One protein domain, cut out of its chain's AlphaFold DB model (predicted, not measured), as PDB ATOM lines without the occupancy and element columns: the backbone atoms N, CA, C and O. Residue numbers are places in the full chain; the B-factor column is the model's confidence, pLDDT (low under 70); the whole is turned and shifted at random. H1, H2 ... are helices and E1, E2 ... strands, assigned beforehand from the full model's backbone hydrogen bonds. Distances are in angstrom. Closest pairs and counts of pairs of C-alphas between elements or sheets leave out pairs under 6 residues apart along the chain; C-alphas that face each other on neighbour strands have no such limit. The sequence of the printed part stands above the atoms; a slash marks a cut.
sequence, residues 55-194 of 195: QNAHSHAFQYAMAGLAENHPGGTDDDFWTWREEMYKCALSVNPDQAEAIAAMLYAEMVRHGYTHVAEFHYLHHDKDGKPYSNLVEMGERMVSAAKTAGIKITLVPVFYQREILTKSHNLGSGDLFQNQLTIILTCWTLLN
ATOM      1  N   GLN A  55      51.092  42.560   4.193       95.94
ATOM      2  CA  GLN A  55      49.952  42.946   5.019       95.94
ATOM      3  C   GLN A  55      49.310  44.170   4.375       95.94
ATOM      4  O   GLN A  55      49.994  45.175   4.175       95.94
ATOM      5  N   ASN A  56      48.021  44.106   4.048       97.62
ATOM      6  CA  ASN A  56      47.284  45.306   3.686       97.62
ATOM      7  C   ASN A  56      46.773  45.969   4.971       97.62
ATOM      8  O   ASN A  56      45.887  45.440   5.637       97.62
ATOM      9  N   ALA A  57      47.365  47.105   5.334       96.88
ATOM     10  CA  ALA A  57      47.094  47.779   6.600       96.88
ATOM     11  C   ALA A  57      45.787  48.591   6.615       96.88
ATOM     12  O   ALA A  57      45.421  49.090   7.679       96.88
ATOM     13  N   HIS A  58      45.100  48.749   5.477       98.00
ATOM     14  CA  HIS A  58      43.870  49.537   5.402       98.00
ATOM     15  C   HIS A  58      43.010  49.146   4.197       98.00
ATOM     16  O   HIS A  58      43.483  49.147   3.061       98.00
ATOM     17  N   SER A  59      41.725  48.877   4.420       98.00
ATOM     18  CA  SER A  59      40.771  48.594   3.346       98.00
ATOM     19  C   SER A  59      39.357  49.080   3.664       98.00
ATOM     20  O   SER A  59      38.976  49.177   4.829       98.00
ATOM     21  N   HIS A  60      38.604  49.375   2.603       97.50
ATOM     22  CA  HIS A  60      37.161  49.600   2.612       97.50
ATOM     23  C   HIS A  60      36.547  48.767   1.485       97.50
ATOM     24  O   HIS A  60      36.496  49.207   0.334       97.50
ATOM     25  N   ALA A  61      36.107  47.551   1.796       97.69
ATOM     26  CA  ALA A  61      35.845  46.540   0.781       97.69
ATOM     27  C   ALA A  61      34.805  46.957  -0.266       97.69
ATOM     28  O   ALA A  61      35.004  46.742  -1.460       97.69
ATOM     29  N   PHE A  62      33.725  47.616   0.158       95.44
ATOM     30  CA  PHE A  62      32.639  48.020  -0.738       95.44
ATOM     31  C   PHE A  62      33.090  48.978  -1.855       95.44
ATOM     32  O   PHE A  62      32.506  48.965  -2.934       95.44
ATOM     33  N   GLN A  63      34.145  49.776  -1.633       95.75
ATOM     34  CA  GLN A  63      34.662  50.717  -2.634       95.75
ATOM     35  C   GLN A  63      35.249  49.994  -3.850       95.75
ATOM     36  O   GLN A  63      35.354  50.575  -4.928       95.75
ATOM     37  N   TYR A  64      35.577  48.706  -3.720       96.62
ATOM     38  CA  TYR A  64      36.017  47.900  -4.850       96.62
ATOM     39  C   TYR A  64      34.952  47.803  -5.954       96.62
ATOM     40  O   TYR A  64      35.300  47.748  -7.129       96.62
ATOM     41  N   ALA A  65      33.659  47.887  -5.610       94.44
ATOM     42  CA  ALA A  65      32.569  47.883  -6.590       94.44
ATOM     43  C   ALA A  65      32.534  49.130  -7.490       94.44
ATOM     44  O   ALA A  65      31.942  49.088  -8.566       94.44
ATOM     45  N   MET A  66      33.167  50.227  -7.066       92.19
ATOM     46  CA  MET A  66      33.251  51.474  -7.831       92.19
ATOM     47  C   MET A  66      34.656  51.760  -8.371       92.19
ATOM     48  O   MET A  66      34.880  52.825  -8.951       92.19
ATOM     49  N   ALA A  67      35.608  50.838  -8.194       91.12
ATOM     50  CA  ALA A  67      36.978  51.014  -8.658       91.12
ATOM     51  C   ALA A  67      37.006  51.280 -10.176       91.12
ATOM     52  O   ALA A  67      36.535  50.467 -10.971       91.12
ATOM     53  N   GLY A  68      37.531  52.444 -10.573       87.31
ATOM     54  CA  GLY A  68      37.591  52.900 -11.967       87.31
ATOM     55  C   GLY A  68      36.288  53.482 -12.537       87.31
ATOM     56  O   GLY A  68      36.308  54.021 -13.640       87.31
ATOM     57  N   LEU A  69      35.159  53.418 -11.818       85.44
ATOM     58  CA  LEU A  69      33.897  54.033 -12.262       85.44
ATOM     59  C   LEU A  69      33.854  55.537 -11.991       85.44
ATOM     60  O   LEU A  69      33.210  56.273 -12.738       85.44
ATOM     61  N   ALA A  70      34.566  55.974 -10.953       81.00
ATOM     62  CA  ALA A  70      34.635  57.364 -10.528       81.00
ATOM     63  C   ALA A  70      35.570  58.233 -11.384       81.00
ATOM     64  O   ALA A  70      35.818  59.360 -11.012       81.00
ATOM     65  N   GLU A  71      36.081  57.735 -12.514       80.00
ATOM     66  CA  GLU A  71      36.924  58.517 -13.438       80.00
ATOM     67  C   GLU A  71      36.095  59.163 -14.573       80.00
ATOM     68  O   GLU A  71      36.627  59.814 -15.473       80.00
ATOM     69  N   ASN A  72      34.774  58.937 -14.586       73.25
ATOM     70  CA  ASN A  72      33.872  59.373 -15.652       73.25
ATOM     71  C   ASN A  72      33.230  60.729 -15.330       73.25
ATOM     72  O   ASN A  72      32.104  60.787 -14.833       73.25
ATOM     73  N   HIS A  73      33.911  61.819 -15.689       69.00
ATOM     74  CA  HIS A  73      33.404  63.183 -15.505       69.00
ATOM     75  C   HIS A  73      33.100  63.878 -16.843       69.00
ATOM     76  O   HIS A  73      33.860  63.727 -17.807       69.00
ATOM     77  N   PRO A  74      32.000  64.653 -16.946       69.06
ATOM     78  CA  PRO A  74      31.757  65.514 -18.099       69.06
ATOM     79  C   PRO A  74      32.924  66.486 -18.313       69.06
ATOM     80  O   PRO A  74      33.446  67.070 -17.367       69.06
ATOM     81  N   GLY A  75      33.329  66.710 -19.565       72.19
ATOM     82  CA  GLY A  75      34.386  67.677 -19.859       72.19
ATOM     83  C   GLY A  75      34.031  69.076 -19.336       72.19
ATOM     84  O   GLY A  75      32.980  69.613 -19.684       72.19
ATOM     85  N   GLY A  76      34.914  69.666 -18.524       70.62
ATOM     86  CA  GLY A  76      34.747  71.014 -17.968       70.62
ATOM     87  C   GLY A  76      34.182  71.089 -16.544       70.62
ATOM     88  O   GLY A  76      33.929  72.197 -16.080       70.62
ATOM     89  N   THR A  77      33.988  69.963 -15.849       67.50
ATOM     90  CA  THR A  77      33.778  69.950 -14.391       67.50
ATOM     91  C   THR A  77      35.109  69.815 -13.659       67.50
ATOM     92  O   THR A  77      35.910  68.953 -14.023       67.50
ATOM     93  N   ASP A  78      35.326  70.631 -12.626       66.75
ATOM     94  CA  ASP A  78      36.407  70.405 -11.667       66.75
ATOM     95  C   ASP A  78      36.103  69.099 -10.919       66.75
ATOM     96  O   ASP A  78      35.085  68.996 -10.236       66.75
ATOM     97  N   ASP A  79      36.940  68.084 -11.121       66.88
ATOM     98  CA  ASP A  79      36.878  66.830 -10.378       66.88
ATOM     99  C   ASP A  79      37.741  66.959  -9.123       66.88
ATOM    100  O   ASP A  79      38.922  67.323  -9.187       66.88
ATOM    101  N   ASP A  80      37.132  66.723  -7.967       75.94
ATOM    102  CA  ASP A  80      37.796  66.805  -6.683       75.94
ATOM    103  C   ASP A  80      37.379  65.654  -5.757       75.94
ATOM    104  O   ASP A  80      36.558  64.789  -6.055       75.94
ATOM    105  N   PHE A  81      37.990  65.596  -4.579       77.38
ATOM    106  CA  PHE A  81      37.682  64.547  -3.610       77.38
ATOM    107  C   PHE A  81      36.189  64.499  -3.223       77.38
ATOM    108  O   PHE A  81      35.679  63.445  -2.833       77.38
ATOM    109  N   TRP A  82      35.478  65.625  -3.292       76.75
ATOM    110  CA  TRP A  82      34.090  65.721  -2.859       76.75
ATOM    111  C   TRP A  82      33.139  65.124  -3.893       76.75
ATOM    112  O   TRP A  82      32.219  64.412  -3.485       76.75
ATOM    113  N   THR A  83      33.401  65.319  -5.190       76.75
ATOM    114  CA  THR A  83      32.656  64.663  -6.280       76.75
ATOM    115  C   THR A  83      32.822  63.145  -6.229       76.75
ATOM    116  O   THR A  83      31.829  62.417  -6.259       76.75
ATOM    117  N   TRP A  84      34.045  62.646  -6.011       84.19
ATOM    118  CA  TRP A  84      34.284  61.215  -5.772       84.19
ATOM    119  C   TRP A  84      33.520  60.691  -4.544       84.19
ATOM    120  O   TRP A  84      32.919  59.612  -4.571       84.19
ATOM    121  N   ARG A  85      33.513  61.461  -3.448       84.44
ATOM    122  CA  ARG A  85      32.857  61.065  -2.195       84.44
ATOM    123  C   ARG A  85      31.343  60.922  -2.357       84.44
ATOM    124  O   ARG A  85      30.753  60.056  -1.714       84.44
ATOM    125  N   GLU A  86      30.713  61.735  -3.199       83.75
ATOM    126  CA  GLU A  86      29.288  61.594  -3.517       83.75
ATOM    127  C   GLU A  86      28.984  60.260  -4.208       83.75
ATOM    128  O   GLU A  86      28.043  59.568  -3.810       83.75
ATOM    129  N   GLU A  87      29.802  59.847  -5.182       84.88
ATOM    130  CA  GLU A  87      29.672  58.529  -5.821       84.88
ATOM    131  C   GLU A  87      29.928  57.389  -4.832       84.88
ATOM    132  O   GLU A  87      29.200  56.392  -4.809       84.88
ATOM    133  N   MET A  88      30.899  57.565  -3.936       90.25
ATOM    134  CA  MET A  88      31.155  56.614  -2.858       90.25
ATOM    135  C   MET A  88      29.949  56.467  -1.924       90.25
ATOM    136  O   MET A  88      29.582  55.338  -1.592       90.25
ATOM    137  N   TYR A  89      29.268  57.559  -1.560       86.19
ATOM    138  CA  TYR A  89      28.036  57.482  -0.771       86.19
ATOM    139  C   TYR A  89      26.898  56.788  -1.524       86.19
ATOM    140  O   TYR A  89      26.180  55.989  -0.922       86.19
ATOM    141  N   LYS A  90      26.743  57.032  -2.832       85.69
ATOM    142  CA  LYS A  90      25.757  56.304  -3.653       85.69
ATOM    143  C   LYS A  90      26.038  54.804  -3.649       85.69
ATOM    144  O   LYS A  90      25.115  54.012  -3.466       85.69
ATOM    145  N   CYS A  91      27.307  54.413  -3.779       88.00
ATOM    146  CA  CYS A  91      27.717  53.019  -3.657       88.00
ATOM    147  C   CYS A  91      27.363  52.475  -2.266       88.00
ATOM    148  O   CYS A  91      26.611  51.508  -2.167       88.00
ATOM    149  N   ALA A  92      27.817  53.132  -1.198       87.62
ATOM    150  CA  ALA A  92      27.578  52.725   0.188       87.62
ATOM    151  C   ALA A  92      26.089  52.506   0.513       87.62
ATOM    152  O   ALA A  92      25.743  51.515   1.148       87.62
ATOM    153  N   LEU A  93      25.204  53.397   0.049       88.12
ATOM    154  CA  LEU A  93      23.760  53.341   0.323       88.12
ATOM    155  C   LEU A  93      22.995  52.316  -0.530       88.12
ATOM    156  O   LEU A  93      21.819  52.061  -0.272       88.12
ATOM    157  N   SER A  94      23.631  51.739  -1.552       88.50
ATOM    158  CA  SER A  94      22.998  50.768  -2.457       88.50
ATOM    159  C   SER A  94      23.358  49.311  -2.158       88.50
ATOM    160  O   SER A  94      22.667  48.409  -2.632       88.50
ATOM    161  N   VAL A  95      24.409  49.077  -1.372       91.94
ATOM    162  CA  VAL A  95      24.949  47.741  -1.099       91.94
ATOM    163  C   VAL A  95      24.205  47.089   0.068       91.94
ATOM    164  O   VAL A  95      24.223  47.585   1.192       91.94
ATOM    165  N   ASN A  96      23.568  45.945  -0.191       94.38
ATOM    166  CA  ASN A  96      22.978  45.091   0.845       94.38
ATOM    167  C   ASN A  96      24.008  44.082   1.424       94.38
ATOM    168  O   ASN A  96      25.103  43.957   0.867       94.38
ATOM    169  N   PRO A  97      23.693  43.338   2.507       97.06
ATOM    170  CA  PRO A  97      24.648  42.424   3.150       97.06
ATOM    171  C   PRO A  97      25.239  41.350   2.227       97.06
ATOM    172  O   PRO A  97      26.448  41.124   2.245       97.06
ATOM    173  N   ASP A  98      24.418  40.724   1.381       97.50
ATOM    174  CA  ASP A  98      24.880  39.674   0.465       97.50
ATOM    175  C   ASP A  98      25.804  40.249  -0.622       97.50
ATOM    176  O   ASP A  98      26.814  39.647  -0.988       97.50
ATOM    177  N   GLN A  99      25.495  41.450  -1.116       97.50
ATOM    178  CA  GLN A  99      26.354  42.169  -2.057       97.50
ATOM    179  C   GLN A  99      27.673  42.587  -1.403       97.50
ATOM    180  O   GLN A  99      28.722  42.438  -2.025       97.50
ATOM    181  N   ALA A 100      27.643  43.070  -0.157       97.44
ATOM    182  CA  ALA A 100      28.847  43.435   0.583       97.44
ATOM    183  C   ALA A 100      29.789  42.236   0.740       97.44
ATOM    184  O   ALA A 100      30.985  42.362   0.476       97.44
ATOM    185  N   GLU A 101      29.251  41.071   1.110       98.50
ATOM    186  CA  GLU A 101      30.015  39.825   1.209       98.50
ATOM    187  C   GLU A 101      30.635  39.431  -0.138       98.50
ATOM    188  O   GLU A 101      31.828  39.136  -0.206       98.50
ATOM    189  N   ALA A 102      29.858  39.484  -1.225       98.56
ATOM    190  CA  ALA A 102      30.338  39.132  -2.559       98.56
ATOM    191  C   ALA A 102      31.453  40.073  -3.055       98.56
ATOM    192  O   ALA A 102      32.467  39.609  -3.581       98.56
ATOM    193  N   ILE A 103      31.288  41.386  -2.862       98.38
ATOM    194  CA  ILE A 103      32.293  42.396  -3.226       98.38
ATOM    195  C   ILE A 103      33.574  42.172  -2.416       98.38
ATOM    196  O   ILE A 103      34.663  42.128  -2.989       98.38
ATOM    197  N   ALA A 104      33.450  41.981  -1.098       98.62
ATOM    198  CA  ALA A 104      34.586  41.734  -0.221       98.62
ATOM    199  C   ALA A 104      35.317  40.436  -0.585       98.62
ATOM    200  O   ALA A 104      36.542  40.432  -0.675       98.62
ATOM    201  N   ALA A 105      34.595  39.352  -0.880       98.69
ATOM    202  CA  ALA A 105      35.204  38.084  -1.271       98.69
ATOM    203  C   ALA A 105      36.009  38.222  -2.572       98.69
ATOM    204  O   ALA A 105      37.117  37.694  -2.669       98.69
ATOM    205  N   MET A 106      35.487  38.974  -3.549       98.56
ATOM    206  CA  MET A 106      36.199  39.265  -4.795       98.56
ATOM    207  C   MET A 106      37.459  40.099  -4.542       98.56
ATOM    208  O   MET A 106      38.544  39.716  -4.983       98.56
ATOM    209  N   LEU A 107      37.339  41.192  -3.782       98.62
ATOM    210  CA  LEU A 107      38.473  42.039  -3.417       98.62
ATOM    211  C   LEU A 107      39.566  41.235  -2.700       98.62
ATOM    212  O   LEU A 107      40.743  41.329  -3.041       98.62
ATOM    213  N   TYR A 108      39.186  40.441  -1.703       98.75
ATOM    214  CA  TYR A 108      40.122  39.662  -0.902       98.75
ATOM    215  C   TYR A 108      40.790  38.550  -1.714       98.75
ATOM    216  O   TYR A 108      41.984  38.306  -1.540       98.75
ATOM    217  N   ALA A 109      40.070  37.916  -2.644       98.56
ATOM    218  CA  ALA A 109      40.668  36.964  -3.576       98.56
ATOM    219  C   ALA A 109      41.718  37.641  -4.473       98.56
ATOM    220  O   ALA A 109      42.806  37.094  -4.668       98.56
ATOM    221  N   GLU A 110      41.444  38.851  -4.967       98.38
ATOM    222  CA  GLU A 110      42.431  39.627  -5.726       98.38
ATOM    223  C   GLU A 110      43.629  40.041  -4.866       98.38
ATOM    224  O   GLU A 110      44.770  39.920  -5.311       98.38
ATOM    225  N   MET A 111      43.418  40.432  -3.607       98.56
ATOM    226  CA  MET A 111      44.511  40.694  -2.665       98.56
ATOM    227  C   MET A 111      45.434  39.474  -2.510       98.56
ATOM    228  O   MET A 111      46.655  39.611  -2.639       98.56
ATOM    229  N   VAL A 112      44.868  38.278  -2.310       98.12
ATOM    230  CA  VAL A 112      45.633  37.022  -2.206       98.12
ATOM    231  C   VAL A 112      46.412  36.734  -3.487       98.12
ATOM    232  O   VAL A 112      47.600  36.408  -3.423       98.12
ATOM    233  N   ARG A 113      45.790  36.917  -4.660       97.44
ATOM    234  CA  ARG A 113      46.448  36.744  -5.969       97.44
ATOM    235  C   ARG A 113      47.654  37.669  -6.151       97.44
ATOM    236  O   ARG A 113      48.602  37.287  -6.834       97.44
ATOM    237  N   HIS A 114      47.642  38.837  -5.513       96.88
ATOM    238  CA  HIS A 114      48.718  39.827  -5.567       96.88
ATOM    239  C   HIS A 114      49.694  39.751  -4.377       96.88
ATOM    240  O   HIS A 114      50.571  40.603  -4.242       96.88
ATOM    241  N   GLY A 115      49.597  38.717  -3.533       96.75
ATOM    242  CA  GLY A 115      50.574  38.436  -2.474       96.75
ATOM    243  C   GLY A 115      50.272  39.069  -1.113       96.75
ATOM    244  O   GLY A 115      51.092  38.957  -0.194       96.75
ATOM    245  N   TYR A 116      49.102  39.691  -0.944       98.25
ATOM    246  CA  TYR A 116      48.610  40.054   0.380       98.25
ATOM    247  C   TYR A 116      48.075  38.813   1.091       98.25
ATOM    248  O   TYR A 116      47.273  38.057   0.557       98.25
ATOM    249  N   THR A 117      48.513  38.607   2.327       97.56
ATOM    250  CA  THR A 117      48.079  37.463   3.149       97.56
ATOM    251  C   THR A 117      47.153  37.870   4.284       97.56
ATOM    252  O   THR A 117      46.512  37.009   4.887       97.56
ATOM    253  N   HIS A 118      47.102  39.168   4.583       98.00
ATOM    254  CA  HIS A 118      46.232  39.741   5.597       98.00
ATOM    255  C   HIS A 118      45.662  41.074   5.122       98.00
ATOM    256  O   HIS A 118      46.320  41.798   4.365       98.00
ATOM    257  N   VAL A 119      44.487  41.417   5.638       98.38
ATOM    258  CA  VAL A 119      43.840  42.714   5.449       98.38
ATOM    259  C   VAL A 119      43.337  43.262   6.781       98.38
ATOM    260  O   VAL A 119      42.734  42.536   7.572       98.38
ATOM    261  N   ALA A 120      43.586  44.544   7.033       98.06
ATOM    262  CA  ALA A 120      42.896  45.305   8.062       98.06
ATOM    263  C   ALA A 120      41.700  46.029   7.428       98.06
ATOM    264  O   ALA A 120      41.862  46.993   6.680       98.06
ATOM    265  N   GLU A 121      40.500  45.527   7.702       98.19
ATOM    266  CA  GLU A 121      39.253  46.029   7.126       98.19
ATOM    267  C   GLU A 121      38.682  47.140   8.012       98.19
ATOM    268  O   GLU A 121      38.138  46.870   9.085       98.19
ATOM    269  N   PHE A 122      38.800  48.392   7.566       97.00
ATOM    270  CA  PHE A 122      38.214  49.550   8.235       97.00
ATOM    271  C   PHE A 122      36.728  49.642   7.893       97.00
ATOM    272  O   PHE A 122      36.313  50.276   6.920       97.00
ATOM    273  N   HIS A 123      35.924  48.991   8.723       94.62
ATOM    274  CA  HIS A 123      34.523  48.726   8.457       94.62
ATOM    275  C   HIS A 123      33.610  49.771   9.108       94.62
ATOM    276  O   HIS A 123      33.515  49.838  10.334       94.62
ATOM    277  N   TYR A 124      32.924  50.581   8.292       91.50
ATOM    278  CA  TYR A 124      31.976  51.609   8.757       91.50
ATOM    279  C   TYR A 124      30.548  51.481   8.199       91.50
ATOM    280  O   TYR A 124      29.692  52.302   8.529       91.50
ATOM    281  N   LEU A 125      30.262  50.473   7.369       91.06
ATOM    282  CA  LEU A 125      28.906  50.210   6.870       91.06
ATOM    283  C   LEU A 125      28.165  49.276   7.828       91.06
ATOM    284  O   LEU A 125      28.132  48.074   7.612       91.06
ATOM    285  N   HIS A 126      27.583  49.838   8.890       90.38
ATOM    286  CA  HIS A 126      26.976  49.063   9.987       90.38
ATOM    287  C   HIS A 126      25.464  48.841   9.866       90.38
ATOM    288  O   HIS A 126      24.903  47.960  10.517       90.38
ATOM    289  N   HIS A 127      24.775  49.692   9.114       89.06
ATOM    290  CA  HIS A 127      23.316  49.817   9.146       89.06
ATOM    291  C   HIS A 127      22.708  49.562   7.770       89.06
ATOM    292  O   HIS A 127      23.422  49.467   6.771       89.06
ATOM    293  N   ASP A 128      21.386  49.415   7.727       88.56
ATOM    294  CA  ASP A 128      20.667  49.286   6.469       88.56
ATOM    295  C   ASP A 128      20.672  50.597   5.663       88.56
ATOM    296  O   ASP A 128      21.103  51.656   6.130       88.56
ATOM    297  N   LYS A 129      20.168  50.526   4.428       86.44
ATOM    298  CA  LYS A 129      20.074  51.665   3.500       86.44
ATOM    299  C   LYS A 129      19.262  52.854   4.038       86.44
ATOM    300  O   LYS A 129      19.411  53.964   3.538       86.44
ATOM    301  N   ASP A 130      18.386  52.619   5.019       86.75
ATOM    302  CA  ASP A 130      17.547  53.637   5.657       86.75
ATOM    303  C   ASP A 130      18.177  54.131   6.982       86.75
ATOM    304  O   ASP A 130      17.563  54.909   7.717       86.75
ATOM    305  N   GLY A 131      19.404  53.690   7.293       85.56
ATOM    306  CA  GLY A 131      20.168  54.050   8.486       85.56
ATOM    307  C   GLY A 131      19.735  53.319   9.757       85.56
ATOM    308  O   GLY A 131      20.153  53.705  10.851       85.56
ATOM    309  N   LYS A 132      18.893  52.285   9.652       88.75
ATOM    310  CA  LYS A 132      18.424  51.514  10.806       88.75
ATOM    311  C   LYS A 132      19.356  50.337  11.101       88.75
ATOM    312  O   LYS A 132      19.920  49.741  10.181       88.75
ATOM    313  N   PRO A 133      19.512  49.956  12.379       89.94
ATOM    314  CA  PRO A 133      20.226  48.737  12.724       89.94
ATOM    315  C   PRO A 133      19.534  47.503  12.133       89.94
ATOM    316  O   PRO A 133      18.306  47.398  12.164       89.94
ATOM    317  N   TYR A 134      20.331  46.550  11.657       91.56
ATOM    318  CA  TYR A 134      19.851  45.203  11.358       91.56
ATOM    319  C   TYR A 134      19.402  44.490  12.645       91.56
ATOM    320  O   TYR A 134      19.797  44.867  13.751       91.56
ATOM    321  N   SER A 135      18.592  43.433  12.514       93.25
ATOM    322  CA  SER A 135      18.205  42.581  13.652       93.25
ATOM    323  C   SER A 135      19.425  41.961  14.341       93.25
ATOM    324  O   SER A 135      19.465  41.861  15.565       93.25
ATOM    325  N   ASN A 136      20.425  41.585  13.544       92.38
ATOM    326  CA  ASN A 136      21.769  41.259  13.982       92.38
ATOM    327  C   ASN A 136      22.647  42.511  13.881       92.38
ATOM    328  O   ASN A 136      22.969  42.955  12.784       92.38
ATOM    329  N   LEU A 137      23.051  43.087  15.014       90.88
ATOM    330  CA  LEU A 137      23.821  44.336  15.010       90.88
ATOM    331  C   LEU A 137      25.161  44.211  14.271       90.88
ATOM    332  O   LEU A 137      25.605  45.188  13.677       90.88
ATOM    333  N   VAL A 138      25.783  43.027  14.277       92.38
ATOM    334  CA  VAL A 138      27.075  42.774  13.615       92.38
ATOM    335  C   VAL A 138      26.947  42.209  12.204       92.38
ATOM    336  O   VAL A 138      27.962  41.805  11.643       92.38
ATOM    337  N   GLU A 139      25.747  42.223  11.611       95.75
ATOM    338  CA  GLU A 139      25.452  41.620  10.302       95.75
ATOM    339  C   GLU A 139      26.554  41.909   9.277       95.75
ATOM    340  O   GLU A 139      27.212  41.000   8.783       95.75
ATOM    341  N   MET A 140      26.838  43.186   9.027       95.69
ATOM    342  CA  MET A 140      27.813  43.605   8.018       95.69
ATOM    343  C   MET A 140      29.261  43.232   8.373       95.69
ATOM    344  O   MET A 140      30.053  42.936   7.476       95.69
ATOM    345  N   GLY A 141      29.610  43.183   9.661       95.19
ATOM    346  CA  GLY A 141      30.925  42.734  10.123       95.19
ATOM    347  C   GLY A 141      31.128  41.231   9.915       95.19
ATOM    348  O   GLY A 141      32.182  40.810   9.433       95.19
ATOM    349  N   GLU A 142      30.103  40.422  10.197       96.88
ATOM    350  CA  GLU A 142      30.113  38.977   9.939       96.88
ATOM    351  C   GLU A 142      30.252  38.670   8.446       96.88
ATOM    352  O   GLU A 142      31.005  37.764   8.078       96.88
ATOM    353  N   ARG A 143      29.628  39.478   7.576       98.06
ATOM    354  CA  ARG A 143      29.820  39.386   6.119       98.06
ATOM    355  C   ARG A 143      31.280  39.572   5.708       98.06
ATOM    356  O   ARG A 143      31.769  38.813   4.876       98.06
ATOM    357  N   MET A 144      32.010  40.512   6.315       98.25
ATOM    358  CA  MET A 144      33.442  40.702   6.019       98.25
ATOM    359  C   MET A 144      34.280  39.496   6.464       98.25
ATOM    360  O   MET A 144      35.166  39.047   5.736       98.25
ATOM    361  N   VAL A 145      33.979  38.925   7.635       97.62
ATOM    362  CA  VAL A 145      34.668  37.724   8.138       97.62
ATOM    363  C   VAL A 145      34.372  36.504   7.257       97.62
ATOM    364  O   VAL A 145      35.291  35.752   6.917       97.62
ATOM    365  N   SER A 146      33.117  36.322   6.838       98.19
ATOM    366  CA  SER A 146      32.705  35.253   5.917       98.19
ATOM    367  C   SER A 146      33.401  35.376   4.556       98.19
ATOM    368  O   SER A 146      33.978  34.405   4.051       98.19
ATOM    369  N   ALA A 147      33.451  36.588   4.000       98.62
ATOM    370  CA  ALA A 147      34.176  36.888   2.772       98.62
ATOM    371  C   ALA A 147      35.676  36.569   2.886       98.62
ATOM    372  O   ALA A 147      36.243  35.923   2.000       98.62
ATOM    373  N   ALA A 148      36.322  36.961   3.990       98.31
ATOM    374  CA  ALA A 148      37.738  36.684   4.224       98.31
ATOM    375  C   ALA A 148      38.025  35.178   4.303       98.31
ATOM    376  O   ALA A 148      38.966  34.686   3.673       98.31
ATOM    377  N   LYS A 149      37.161  34.427   5.002       97.62
ATOM    378  CA  LYS A 149      37.219  32.961   5.066       97.62
ATOM    379  C   LYS A 149      37.070  32.325   3.684       97.62
ATOM    380  O   LYS A 149      37.804  31.394   3.370       97.62
ATOM    381  N   THR A 150      36.153  32.838   2.866       98.31
ATOM    382  CA  THR A 150      35.924  32.362   1.494       98.31
ATOM    383  C   THR A 150      37.146  32.596   0.603       98.31
ATOM    384  O   THR A 150      37.549  31.697  -0.131       98.31
ATOM    385  N   ALA A 151      37.775  33.770   0.699       98.25
ATOM    386  CA  ALA A 151      38.976  34.108  -0.064       98.25
ATOM    387  C   ALA A 151      40.262  33.442   0.465       98.25
ATOM    388  O   ALA A 151      41.262  33.378  -0.248       98.25
ATOM    389  N   GLY A 152      40.258  32.963   1.712       96.81
ATOM    390  CA  GLY A 152      41.445  32.420   2.373       96.81
ATOM    391  C   GLY A 152      42.450  33.488   2.819       96.81
ATOM    392  O   GLY A 152      43.628  33.175   2.992       96.81
ATOM    393  N   ILE A 153      42.008  34.737   3.012       98.00
ATOM    394  CA  ILE A 153      42.830  35.817   3.575       98.00
ATOM    395  C   ILE A 153      42.600  35.918   5.086       98.00
ATOM    396  O   ILE A 153      41.496  35.693   5.582       98.00
ATOM    397  N   LYS A 154      43.638  36.282   5.839       96.44
ATOM    398  CA  LYS A 154      43.477  36.612   7.259       96.44
ATOM    399  C   LYS A 154      42.937  38.033   7.400       96.44
ATOM    400  O   LYS A 154      43.363  38.932   6.683       96.44
ATOM    401  N   ILE A 155      42.020  38.245   8.335       97.50
ATOM    402  CA  ILE A 155      41.364  39.538   8.523       97.50
ATOM    403  C   ILE A 155      41.578  40.060   9.940       97.50
ATOM    404  O   ILE A 155      41.398  39.338  10.919       97.50
ATOM    405  N   THR A 156      41.920  41.340  10.026       96.62
ATOM    406  CA  THR A 156      41.740  42.168  11.216       96.62
ATOM    407  C   THR A 156      40.568  43.094  10.926       96.62
ATOM    408  O   THR A 156      40.707  44.053  10.169       96.62
ATOM    409  N   LEU A 157      39.396  42.806  11.484       95.62
ATOM    410  CA  LEU A 157      38.249  43.703  11.355       95.62
ATOM    411  C   LEU A 157      38.449  44.891  12.299       95.62
ATOM    412  O   LEU A 157      38.699  44.706  13.488       95.62
ATOM    413  N   VAL A 158      38.325  46.105  11.767       94.38
ATOM    414  CA  VAL A 158      38.419  47.367  12.507       94.38
ATOM    415  C   VAL A 158      37.061  48.066  12.404       94.38
ATOM    416  O   VAL A 158      36.853  48.870  11.493       94.38
ATOM    417  N   PRO A 159      36.099  47.751  13.293       90.69
ATOM    418  CA  PRO A 159      34.800  48.403  13.281       90.69
ATOM    419  C   PRO A 159      34.967  49.868  13.687       90.69
ATOM    420  O   PRO A 159      35.458  50.185  14.771       90.69
ATOM    421  N   VAL A 160      34.582  50.773  12.796       89.75
ATOM    422  CA  VAL A 160      34.783  52.210  12.971       89.75
ATOM    423  C   VAL A 160      33.619  52.797  13.757       89.75
ATOM    424  O   VAL A 160      32.463  52.688  13.345       89.75
ATOM    425  N   PHE A 161      33.933  53.475  14.859       87.31
ATOM    426  CA  PHE A 161      32.983  54.333  15.556       87.31
ATOM    427  C   PHE A 161      32.850  55.665  14.805       87.31
ATOM    428  O   PHE A 161      33.803  56.447  14.753       87.31
ATOM    429  N   TYR A 162      31.680  55.928  14.225       80.38
ATOM    430  CA  TYR A 162      31.410  57.142  13.452       80.38
ATOM    431  C   TYR A 162      30.122  57.806  13.945       80.38
ATOM    432  O   TYR A 162      29.042  57.227  13.838       80.38
ATOM    433  N   GLN A 163      30.237  59.023  14.492       77.69
ATOM    434  CA  GLN A 163      29.118  59.712  15.159       77.69
ATOM    435  C   GLN A 163      28.879  61.152  14.682       77.69
ATOM    436  O   GLN A 163      27.805  61.705  14.917       77.69
ATOM    437  N   ARG A 164      29.869  61.811  14.071       71.06
ATOM    438  CA  ARG A 164      29.774  63.234  13.716       71.06
ATOM    439  C   ARG A 164      30.456  63.501  12.388       71.06
ATOM    440  O   ARG A 164      31.541  62.987  12.148       71.06
ATOM    441  N   GLU A 165      29.834  64.355  11.586       58.19
ATOM    442  CA  GLU A 165      30.340  64.725  10.266       58.19
ATOM    443  C   GLU A 165      31.398  65.842  10.349       58.19
ATOM    444  O   GLU A 165      32.394  65.762   9.639       58.19
ATOM    445  N   ILE A 166      31.245  66.839  11.245       55.47
ATOM    446  CA  ILE A 166      32.121  68.029  11.393       55.47
ATOM    447  C   ILE A 166      32.085  68.573  12.854       55.47
ATOM    448  O   ILE A 166      31.087  68.425  13.559       55.47
ATOM    449  N   LEU A 167      33.163  69.230  13.329       55.66
ATOM    450  CA  LEU A 167      33.287  69.826  14.685       55.66
ATOM    451  C   LEU A 167      32.432  71.089  14.938       55.66
ATOM    452  O   LEU A 167      32.357  71.566  16.071       55.66
ATOM    453  N   THR A 168      31.780  71.648  13.921       47.91
ATOM    454  CA  THR A 168      30.914  72.825  14.036       47.91
ATOM    455  C   THR A 168      29.436  72.441  13.943       47.91
ATOM    456  O   THR A 168      28.966  71.937  12.931       47.91
ATOM    457  N   LYS A 169      28.706  72.771  15.018       40.22
ATOM    458  CA  LYS A 169      27.281  72.523  15.325       40.22
ATOM    459  C   LYS A 169      26.970  71.155  15.936       40.22
ATOM    460  O   LYS A 169      26.900  70.122  15.282       40.22
ATOM    461  N   SER A 170      26.681  71.198  17.237       45.91
ATOM    462  CA  SER A 170      26.024  70.130  17.982       45.91
ATOM    463  C   SER A 170      24.586  69.955  17.483       45.91
ATOM    464  O   SER A 170      23.652  70.561  18.011       45.91
ATOM    465  N   HIS A 171      24.390  69.125  16.467       44.25
ATOM    466  CA  HIS A 171      23.096  68.490  16.277       44.25
ATOM    467  C   HIS A 171      23.013  67.302  17.234       44.25
ATOM    468  O   HIS A 171      23.785  66.351  17.139       44.25
ATOM    469  N   ASN A 172      22.094  67.389  18.201       47.28
ATOM    470  CA  ASN A 172      21.671  66.251  19.013       47.28
ATOM    471  C   ASN A 172      20.897  65.290  18.093       47.28
ATOM    472  O   ASN A 172      19.671  65.302  18.046       47.28
ATOM    473  N   LEU A 173      21.623  64.491  17.312       45.81
ATOM    474  CA  LEU A 173      21.103  63.228  16.801       45.81
ATOM    475  C   LEU A 173      20.859  62.368  18.042       45.81
ATOM    476  O   LEU A 173      21.759  62.298  18.874       45.81
ATOM    477  N   GLY A 174      19.662  61.802  18.227       48.59
ATOM    478  CA  GLY A 174      19.324  60.974  19.394       48.59
ATOM    479  C   GLY A 174      20.424  59.944  19.664       48.59
ATOM    480  O   GLY A 174      20.552  58.956  18.951       48.59
ATOM    481  N   SER A 175      21.290  60.242  20.633       53.34
ATOM    482  CA  SER A 175      22.679  59.768  20.621       53.34
ATOM    483  C   SER A 175      22.910  58.530  21.472       53.34
ATOM    484  O   SER A 175      23.961  57.912  21.344       53.34
ATOM    485  N   GLY A 176      21.945  58.159  22.318       56.88
ATOM    486  CA  GLY A 176      22.055  57.010  23.215       56.88
ATOM    487  C   GLY A 176      22.070  55.679  22.465       56.88
ATOM    488  O   GLY A 176      23.013  54.905  22.619       56.88
ATOM    489  N   ASP A 177      21.074  55.450  21.608       60.72
ATOM    490  CA  ASP A 177      20.884  54.149  20.951       60.72
ATOM    491  C   ASP A 177      21.933  53.883  19.866       60.72
ATOM    492  O   ASP A 177      22.504  52.798  19.810       60.72
ATOM    493  N   LEU A 178      22.278  54.887  19.049       65.50
ATOM    494  CA  LEU A 178      23.353  54.776  18.050       65.50
ATOM    495  C   LEU A 178      24.715  54.489  18.700       65.50
ATOM    496  O   LEU A 178      25.484  53.671  18.196       65.50
ATOM    497  N   PHE A 179      25.002  55.130  19.837       69.75
ATOM    498  CA  PHE A 179      26.235  54.908  20.588       69.75
ATOM    499  C   PHE A 179      26.307  53.493  21.168       69.75
ATOM    500  O   PHE A 179      27.308  52.803  20.984       69.75
ATOM    501  N   GLN A 180      25.233  53.045  21.826       70.06
ATOM    502  CA  GLN A 180      25.144  51.693  22.388       70.06
ATOM    503  C   GLN A 180      25.245  50.620  21.302       70.06
ATOM    504  O   GLN A 180      25.971  49.639  21.472       70.06
ATOM    505  N   ASN A 181      24.601  50.831  20.153       76.50
ATOM    506  CA  ASN A 181      24.672  49.905  19.029       76.50
ATOM    507  C   ASN A 181      26.093  49.809  18.462       76.50
ATOM    508  O   ASN A 181      26.604  48.704  18.321       76.50
ATOM    509  N   GLN A 182      26.774  50.931  18.199       76.56
ATOM    510  CA  GLN A 182      28.143  50.884  17.663       76.56
ATOM    511  C   GLN A 182      29.158  50.306  18.656       76.56
ATOM    512  O   GLN A 182      30.047  49.560  18.250       76.56
ATOM    513  N   LEU A 183      29.017  50.582  19.957       77.44
ATOM    514  CA  LEU A 183      29.840  49.924  20.975       77.44
ATOM    515  C   LEU A 183      29.595  48.415  21.017       77.44
ATOM    516  O   LEU A 183      30.552  47.649  21.099       77.44
ATOM    517  N   THR A 184      28.333  47.991  20.923       78.06
ATOM    518  CA  THR A 184      27.977  46.568  20.865       78.06
ATOM    519  C   THR A 184      28.611  45.916  19.641       78.06
ATOM    520  O   THR A 184      29.244  44.876  19.772       78.06
ATOM    521  N   ILE A 185      28.553  46.568  18.476       80.19
ATOM    522  CA  ILE A 185      29.208  46.094  17.251       80.19
ATOM    523  C   ILE A 185      30.712  45.915  17.463       80.19
ATOM    524  O   ILE A 185      31.248  44.853  17.163       80.19
ATOM    525  N   ILE A 186      31.396  46.923  18.011       79.56
ATOM    526  CA  ILE A 186      32.845  46.865  18.252       79.56
ATOM    527  C   ILE A 186      33.198  45.701  19.185       79.56
ATOM    528  O   ILE A 186      34.099  44.915  18.884       79.56
ATOM    529  N   LEU A 187      32.476  45.567  20.300       78.25
ATOM    530  CA  LEU A 187      32.727  44.530  21.299       78.25
ATOM    531  C   LEU A 187      32.420  43.125  20.763       78.25
ATOM    532  O   LEU A 187      33.199  42.201  20.986       78.25
ATOM    533  N   THR A 188      31.329  42.951  20.019       73.88
ATOM    534  CA  THR A 188      30.959  41.654  19.440       73.88
ATOM    535  C   THR A 188      31.909  41.260  18.304       73.88
ATOM    536  O   THR A 188      32.388  40.127  18.278       73.88
ATOM    537  N   CYS A 189      32.299  42.187  17.424       76.19
ATOM    538  CA  CYS A 189      33.313  41.930  16.394       76.19
ATOM    539  C   CYS A 189      34.665  41.512  16.989       76.19
ATOM    540  O   CYS A 189      35.334  40.640  16.438       76.19
ATOM    541  N   TRP A 190      35.051  42.071  18.140       71.94
ATOM    542  CA  TRP A 190      36.253  41.635  18.852       71.94
ATOM    543  C   TRP A 190      36.190  40.154  19.256       71.94
ATOM    544  O   TRP A 190      37.175  39.431  19.087       71.94
ATOM    545  N   THR A 191      35.033  39.690  19.747       75.31
ATOM    546  CA  THR A 191      34.834  38.278  20.125       75.31
ATOM    547  C   THR A 191      34.829  37.334  18.924       75.31
ATOM    548  O   THR A 191      35.365  36.237  19.020       75.31
ATOM    549  N   LEU A 192      34.310  37.770  17.772       72.81
ATOM    550  CA  LEU A 192      34.303  36.966  16.541       72.81
ATOM    551  C   LEU A 192      35.716  36.640  16.035       72.81
ATOM    552  O   LEU A 192      35.937  35.580  15.453       72.81
ATOM    553  N   LEU A 193      36.674  37.546  16.250       72.81
ATOM    554  CA  LEU A 193      38.060  37.369  15.812       72.81
ATOM    555  C   LEU A 193      38.939  36.618  16.822       72.81
ATOM    556  O   LEU A 193      40.023  36.168  16.453       72.81
ATOM    557  N   ASN A 194      38.496  36.488  18.076       66.31
ATOM    558  CA  ASN A 194      39.260  35.887  19.173       66.31
ATOM    559  C   ASN A 194      38.380  34.886  19.952       66.31
ATOM    560  O   ASN A 194      37.951  35.212  21.064       66.31
TER     561      ASN A 194
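Overview. This is residues 55 to 194 of the 195 residues of the protein "Amidohydrolase family protein" of Cyclobacteriaceae bacterium (UniProt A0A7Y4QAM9). A small sheet of three strands, E1, E2 and E3, is covered on one face by two helices side by side, H3 and H4, while the long helix H5 grazes the sheet beside E3. From H3, the short helix H1, the loop of residues 67 to 80 and H2 make an arm that folds back on itself, and the link before H5 sticks out with residues 165 to 172. The printed part has 140 residues, with five named helices and three named strands in the order E1 H1 H2 H3 E2 H4 E3 H5. The sheet runs E1 E2 E3, all parallel, and the class is mixed, helices and strands. The whole is compact, with a radius of gyration of the C-alphas of 16.3 A and spans of 47 by 42 by 24 A.

Along the chain. E1, residues 55 to 59, begins at C-alpha 55 (49.952, 42.946, 5.019). H1 is residues 61 to 66, and H2 is residues 81 to 94, 20.2 A long. H3, residues 97 to 113, is 24.3 A long. E2, residues 116 to 123, measures 18.4 A. H4, residues 139 to 151, measures 18.6 A, and E3, residues 154 to 159, measures 15.8 A. H5, residues 175 to 193, is 27.6 A long and ends at C-alpha 193 (38.060, 37.369, 15.812).

Arrangement. E1 and E2 are parallel at 26 degrees, with N 120 and O 56 2.8 A apart, within hydrogen-bond range. E2 and E3 are parallel at 15 degrees, with N 156 and O 119 at 2.8 A. H3 and H4 are on the same face, two layers of helices and sheet, at heights over the sheet of 10.9 A and 9.6 A. They touch at the C-alphas of Ala 105 and Ala 147, 4.3 A apart, and run the same way at a shallow tilt of 33 degrees, only just short of steep. E2, H4 and E3 form a strand-helix-strand unit, parallel neighbour strands joined through a helix, with a right-handed crossover; E1, H1 H2 H3 and E2 form another. H1 touches residues 100 to 107 of H3, closest at the C-alphas of Ala 61 and Ala 104, 5.1 A. H2 touches H1 with residues 88 to 92 alone, closest at the C-alphas of Gln 63 and Met 88, 6.9 A; H2 and H3 are apart. H5 only grazes the sheet, with residues 182 to 193; the closest C-alphas of E3 and H5 are those of Pro 159 and Ile 186, 5.6 A. In H2, H3, H4 and H5 every O i to N i+4 pair is within hydrogen-bond range; in H1 0 of 2 are, beside 3 of 3 O i to N i+3 pairs.

Size, cuts and confidence. The C-alphas farthest apart, of Gly 76 and Asn 194, are 51.3 A apart. The printed part has no cut. The links H1 to H2, E2 to H4 and E3 to H5 are long. Mean pLDDT of the printed part is 85.2; residues 73 to 74, 77 to 79, 165 to 179 and 194 are under 70.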